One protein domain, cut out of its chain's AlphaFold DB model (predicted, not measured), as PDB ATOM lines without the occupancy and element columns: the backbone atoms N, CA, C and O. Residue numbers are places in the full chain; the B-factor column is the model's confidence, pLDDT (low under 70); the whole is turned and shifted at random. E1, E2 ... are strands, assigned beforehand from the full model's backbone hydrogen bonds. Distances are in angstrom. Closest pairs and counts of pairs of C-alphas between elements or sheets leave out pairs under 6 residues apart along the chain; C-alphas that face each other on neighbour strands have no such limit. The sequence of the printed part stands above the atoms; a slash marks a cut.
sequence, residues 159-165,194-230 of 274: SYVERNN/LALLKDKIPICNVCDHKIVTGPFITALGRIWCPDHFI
ATOM      1  N   SER A 159      17.221 -17.832  81.088       61.41
ATOM      2  CA  SER A 159      17.932 -16.577  81.284       61.41
ATOM      3  C   SER A 159      17.025 -15.570  81.985       61.41
ATOM      4  O   SER A 159      15.832 -15.501  81.694       61.41
ATOM      5  N   TYR A 160      17.597 -14.755  82.866       66.94
ATOM      6  CA  TYR A 160      16.928 -13.550  83.346       66.94
ATOM      7  C   TYR A 160      17.537 -12.321  82.667       66.94
ATOM      8  O   TYR A 160      18.705 -12.331  82.278       66.94
ATOM      9  N   VAL A 161      16.726 -11.279  82.490       75.44
ATOM     10  CA  VAL A 161      17.146 -10.009  81.889       75.44
ATOM     11  C   VAL A 161      17.305  -8.989  83.013       75.44
ATOM     12  O   VAL A 161      16.338  -8.370  83.465       75.44
ATOM     13  N   GLU A 162      18.533  -8.822  83.496       75.88
ATOM     14  CA  GLU A 162      18.853  -7.825  84.507       75.88
ATOM     15  C   GLU A 162      18.790  -6.403  83.926       75.88
ATOM     16  O   GLU A 162      19.378  -6.093  82.886       75.88
ATOM     17  N   ARG A 163      18.142  -5.482  84.653       72.00
ATOM     18  CA  ARG A 163      18.342  -4.045  84.416       72.00
ATOM     19  C   ARG A 163      19.692  -3.623  84.975       72.00
ATOM     20  O   ARG A 163      19.981  -3.826  86.152       72.00
ATOM     21  N   ASN A 164      20.481  -2.968  84.137       66.25
ATOM     22  CA  ASN A 164      21.744  -2.380  84.541       66.25
ATOM     23  C   ASN A 164      21.514  -1.062  85.291       66.25
ATOM     24  O   ASN A 164      21.053  -0.080  84.711       66.25
ATOM     25  N   ASN A 165      21.859  -1.045  86.577       61.53
ATOM     26  CA  ASN A 165      21.682   0.116  87.451       61.53
ATOM     27  C   ASN A 165      22.944   1.003  87.549       61.53
ATOM     28  O   ASN A 165      22.978   1.900  88.385       61.53
ATOM     29  N   LEU A 194      26.474 -11.391  91.623       56.41
ATOM     30  CA  LEU A 194      25.879 -10.113  92.014       56.41
ATOM     31  C   LEU A 194      26.594  -9.407  93.187       56.41
ATOM     32  O   LEU A 194      26.718  -8.185  93.170       56.41
ATOM     33  N   ALA A 195      27.084 -10.149  94.186       57.16
ATOM     34  CA  ALA A 195      27.758  -9.582  95.358       57.16
ATOM     35  C   ALA A 195      29.127  -8.956  95.026       57.16
ATOM     36  O   ALA A 195      29.496  -7.949  95.624       57.16
ATOM     37  N   LEU A 196      29.849  -9.511  94.046       59.41
ATOM     38  CA  LEU A 196      31.151  -9.009  93.581       59.41
ATOM     39  C   LEU A 196      31.027  -8.007  92.418       59.41
ATOM     40  O   LEU A 196      32.006  -7.354  92.057       59.41
ATOM     41  N   LEU A 197      29.830  -7.889  91.833       60.25
ATOM     42  CA  LEU A 197      29.517  -6.993  90.714       60.25
ATOM     43  C   LEU A 197      29.031  -5.604  91.148       60.25
ATOM     44  O   LEU A 197      28.855  -4.736  90.297       60.25
ATOM     45  N   LYS A 198      28.836  -5.361  92.450       59.00
ATOM     46  CA  LYS A 198      28.270  -4.098  92.954       59.00
ATOM     47  C   LYS A 198      29.097  -2.855  92.587       59.00
ATOM     48  O   LYS A 198      28.520  -1.787  92.421       59.00
ATOM     49  N   ASP A 199      30.400  -3.044  92.363       64.25
ATOM     50  CA  ASP A 199      31.362  -2.024  91.920       64.25
ATOM     51  C   ASP A 199      32.034  -2.382  90.572       64.25
ATOM     52  O   ASP A 199      33.103  -1.861  90.241       64.25
ATOM     53  N   LYS A 200      31.475  -3.328  89.795       80.56
ATOM     54  CA  LYS A 200      32.083  -3.822  88.545       80.56
ATOM     55  C   LYS A 200      31.092  -3.798  87.386       80.56
ATOM     56  O   LYS A 200      30.075  -4.485  87.400       80.56
ATOM     57  N   ILE A 201      31.445  -3.048  86.343       88.44
ATOM     58  CA  ILE A 201      30.661  -2.965  85.106       88.44
ATOM     59  C   ILE A 201      30.602  -4.363  84.453       88.44
ATOM     60  O   ILE A 201      31.669  -4.942  84.225       88.44
ATOM     61  N   PRO A 202      29.409  -4.903  84.134       92.06
ATOM     62  CA  PRO A 202      29.267  -6.202  83.474       92.06
ATOM     63  C   PRO A 202      29.994  -6.250  82.120       92.06
ATOM     64  O   PRO A 202      29.974  -5.278  81.365       92.06
ATOM     65  N   ILE A 203      30.616  -7.388  81.799       94.12
ATOM     66  CA  ILE A 203      31.350  -7.628  80.544       94.12
ATOM     67  C   ILE A 203      30.693  -8.794  79.800       94.12
ATOM     68  O   ILE A 203      30.397  -9.818  80.409       94.12
ATOM     69  N   CYS A 204      30.456  -8.642  78.497       95.44
ATOM     70  CA  CYS A 204      29.870  -9.692  77.665       95.44
ATOM     71  C   CYS A 204      30.901 -10.769  77.285       95.44
ATOM     72  O   CYS A 204      31.912 -10.460  76.665       95.44
ATOM     73  N   ASN A 205      30.579 -12.037  77.543       94.31
ATOM     74  CA  ASN A 205      31.406 -13.225  77.289       94.31
ATOM     75  C   ASN A 205      31.786 -13.484  75.810       94.31
ATOM     76  O   ASN A 205      32.591 -14.370  75.543       94.31
ATOM     77  N   VAL A 206      31.175 -12.785  74.846       94.75
ATOM     78  CA  VAL A 206      31.362 -13.035  73.397       94.75
ATOM     79  C   VAL A 206      32.150 -11.931  72.692       94.75
ATOM     80  O   VAL A 206      32.830 -12.200  71.707       94.75
ATOM     81  N   CYS A 207      32.060 -10.692  73.175       95.31
ATOM     82  CA  CYS A 207      32.725  -9.535  72.567       95.31
ATOM     83  C   CYS A 207      33.644  -8.774  73.532       95.31
ATOM     84  O   CYS A 207      34.161  -7.729  73.158       95.31
ATOM     85  N   ASP A 208      33.779  -9.234  74.781       94.25
ATOM     86  CA  ASP A 208      34.553  -8.617  75.872       94.25
ATOM     87  C   ASP A 208      34.235  -7.129  76.148       94.25
ATOM     88  O   ASP A 208      34.913  -6.439  76.915       94.25
ATOM     89  N   HIS A 209      33.144  -6.620  75.572       93.12
ATOM     90  CA  HIS A 209      32.697  -5.249  75.752       93.12
ATOM     91  C   HIS A 209      31.957  -5.073  77.080       93.12
ATOM     92  O   HIS A 209      31.141  -5.901  77.501       93.12
ATOM     93  N   LYS A 210      32.216  -3.928  77.716       93.69
ATOM     94  CA  LYS A 210      31.527  -3.476  78.925       93.69
ATOM     95  C   LYS A 210      30.100  -3.047  78.590       93.69
ATOM     96  O   LYS A 210      29.894  -2.111  77.820       93.69
ATOM     97  N   ILE A 211      29.121  -3.682  79.222       91.75
ATOM     98  CA  ILE A 211      27.711  -3.305  79.132       91.75
ATOM     99  C   ILE A 211      27.504  -2.126  80.094       91.75
ATOM    100  O   ILE A 211      27.194  -2.299  81.270       91.75
ATOM    101  N   VAL A 212      27.755  -0.908  79.610       89.50
ATOM    102  CA  VAL A 212      27.602   0.335  80.394       89.50
ATOM    103  C   VAL A 212      26.136   0.786  80.453       89.50
ATOM    104  O   VAL A 212      25.692   1.320  81.466       89.50
ATOM    105  N   THR A 213      25.374   0.520  79.390       85.00
ATOM    106  CA  THR A 213      24.003   1.010  79.180       85.00
ATOM    107  C   THR A 213      23.112  -0.136  78.703       85.00
ATOM    108  O   THR A 213      23.578  -1.011  77.978       85.00
ATOM    109  N   GLY A 214      21.827  -0.113  79.067       85.12
ATOM    110  CA  GLY A 214      20.868  -1.156  78.680       85.12
ATOM    111  C   GLY A 214      20.968  -2.429  79.534       85.12
ATOM    112  O   GLY A 214      21.817  -2.509  80.423       85.12
ATOM    113  N   PRO A 215      20.060  -3.400  79.339       91.06
ATOM    114  CA  PRO A 215      20.029  -4.630  80.126       91.06
ATOM    115  C   PRO A 215      21.179  -5.589  79.781       91.06
ATOM    116  O   PRO A 215      21.778  -5.508  78.710       91.06
ATOM    117  N   PHE A 216      21.435  -6.541  80.676       94.19
ATOM    118  CA  PHE A 216      22.311  -7.691  80.434       94.19
ATOM    119  C   PHE A 216      21.599  -8.998  80.798       94.19
ATOM    120  O   PHE A 216      20.544  -8.982  81.431       94.19
ATOM    121  N   ILE A 217      22.167 -10.123  80.369       94.19
ATOM    122  CA  ILE A 217      21.676 -11.464  80.680       94.19
ATOM    123  C   ILE A 217      22.732 -12.197  81.502       94.19
ATOM    124  O   ILE A 217      23.874 -12.338  81.056       94.19
ATOM    125  N   THR A 218      22.345 -12.718  82.664       93.56
ATOM    126  CA  THR A 218      23.151 -13.678  83.429       93.56
ATOM    127  C   THR A 218      22.705 -15.106  83.102       93.56
ATOM    128  O   THR A 218      21.566 -15.492  83.365       93.56
ATOM    129  N   ALA A 219      23.604 -15.913  82.534       91.00
ATOM    130  CA  ALA A 219      23.330 -17.299  82.147       91.00
ATOM    131  C   ALA A 219      24.612 -18.146  82.184       91.00
ATOM    132  O   ALA A 219      25.669 -17.691  81.748       91.00
ATOM    133  N   LEU A 220      24.516 -19.386  82.684       91.06
ATOM    134  CA  LEU A 220      25.629 -20.356  82.754       91.06
ATOM    135  C   LEU A 220      26.862 -19.840  83.532       91.06
ATOM    136  O   LEU A 220      28.005 -20.135  83.194       91.06
ATOM    137  N   GLY A 221      26.635 -19.006  84.554       89.50
ATOM    138  CA  GLY A 221      27.701 -18.331  85.312       89.50
ATOM    139  C   GLY A 221      28.429 -17.215  84.544       89.50
ATOM    140  O   GLY A 221      29.382 -16.644  85.067       89.50
ATOM    141  N   ARG A 222      27.981 -16.893  83.325       91.94
ATOM    142  CA  ARG A 222      28.549 -15.888  82.417       91.94
ATOM    143  C   ARG A 222      27.564 -14.732  82.213       91.94
ATOM    144  O   ARG A 222      26.365 -14.863  82.468       91.94
ATOM    145  N   ILE A 223      28.083 -13.601  81.741       94.31
ATOM    146  CA  ILE A 223      27.310 -12.395  81.421       94.31
ATOM    147  C   ILE A 223      27.303 -12.199  79.905       94.31
ATOM    148  O   ILE A 223      28.323 -12.382  79.241       94.31
ATOM    149  N   TRP A 224      26.155 -11.808  79.358       95.44
ATOM    150  CA  TRP A 224      25.926 -11.656  77.923       95.44
ATOM    151  C   TRP A 224      25.172 -10.346  77.658       95.44
ATOM    152  O   TRP A 224      24.308  -9.954  78.445       95.44
ATOM    153  N   CYS A 225      25.476  -9.658  76.554       95.38
ATOM    154  CA  CYS A 225      24.598  -8.599  76.047       95.38
ATOM    155  C   CYS A 225      23.472  -9.219  75.193       95.38
ATOM    156  O   CYS A 225      23.657 -10.328  74.677       95.38
ATOM    157  N   PRO A 226      22.321  -8.538  75.021       94.56
ATOM    158  CA  PRO A 226      21.173  -9.085  74.292       94.56
ATOM    159  C   PRO A 226      21.514  -9.614  72.892       94.56
ATOM    160  O   PRO A 226      21.056 -10.691  72.519       94.56
ATOM    161  N   ASP A 227      22.381  -8.914  72.161       95.00
ATOM    162  CA  ASP A 227      22.753  -9.226  70.772       95.00
ATOM    163  C   ASP A 227      23.593 -10.506  70.632       95.00
ATOM    164  O   ASP A 227      23.617 -11.126  69.570       95.00
ATOM    165  N   HIS A 228      24.273 -10.921  71.706       95.56
ATOM    166  CA  HIS A 228      25.099 -12.130  71.737       95.56
ATOM    167  C   HIS A 228      24.451 -13.291  72.500       95.56
ATOM    168  O   HIS A 228      24.951 -14.412  72.433       95.56
ATOM    169  N   PHE A 229      23.319 -13.073  73.179       96.88
ATOM    170  CA  PHE A 229      22.541 -14.145  73.803       96.88
ATOM    171  C   PHE A 229      21.546 -14.761  72.802       96.88
ATOM    172  O   PHE A 229      20.324 -14.721  72.973       96.88
ATOM    173  N   ILE A 230      22.096 -15.295  71.708       97.00
ATOM    174  CA  ILE A 230      21.370 -15.780  70.525       97.00
ATOM    175  C   ILE A 230      21.698 -17.246  70.213       97.00
ATOM    176  O   ILE A 230      22.755 -17.757  70.571       97.00
TER     177      ILE A 230
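What this domain is: This is residues 159 to 165 and 194 to 230 of the 274 residues of the protein "LIM zinc-binding domain-containing protein" of Anopheles maculatus (UniProt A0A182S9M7). With little regular structure, this is a small antiparallel sheet of three short strands, in the order E1, E2, E3, and a long winding stretch without named elements, residues 194 to 215, that leads into E2. Residue 199 in that stretch and residue 230 mark opposite ends of the domain. The printed part has 44 residues, 10 of them in named elements, with no named helix; the class is all strand. It is compact, with a radius of gyration of the C-alphas of 9.4 A and spans of 27 by 18 by 16 A.

How they stand to each other: The inner strand E2, residues 216 to 219, forms a hairpin with edge strand E3, residues 222 to 224, at 145 degrees between directions; N 217 and O 224 are within hydrogen-bond range at 2.9 A. Edge strand E1, residues 160 to 162, is antiparallel to E2 at 144 degrees, with N 162 and O 216 at 2.9 A. E1 and E3 are apart.

Where its parts are: E2 is 9.8 A long, E3 6.7 A and E1 6.2 A. C-alpha 160 is at (16.928, -13.550, 83.346) and C-alpha 224 at (25.926, -11.656, 77.923).

The domain as a whole: The C-alphas of Asp 199 and Ile 230 are farthest apart, 27.3 A. Residues 166 to 193 are not printed; the C-alpha gap is 12.0 A. The E2 to E3 link is tight. Residues 159 to 160, 164 to 165 and 194 to 199 have pLDDT under 70.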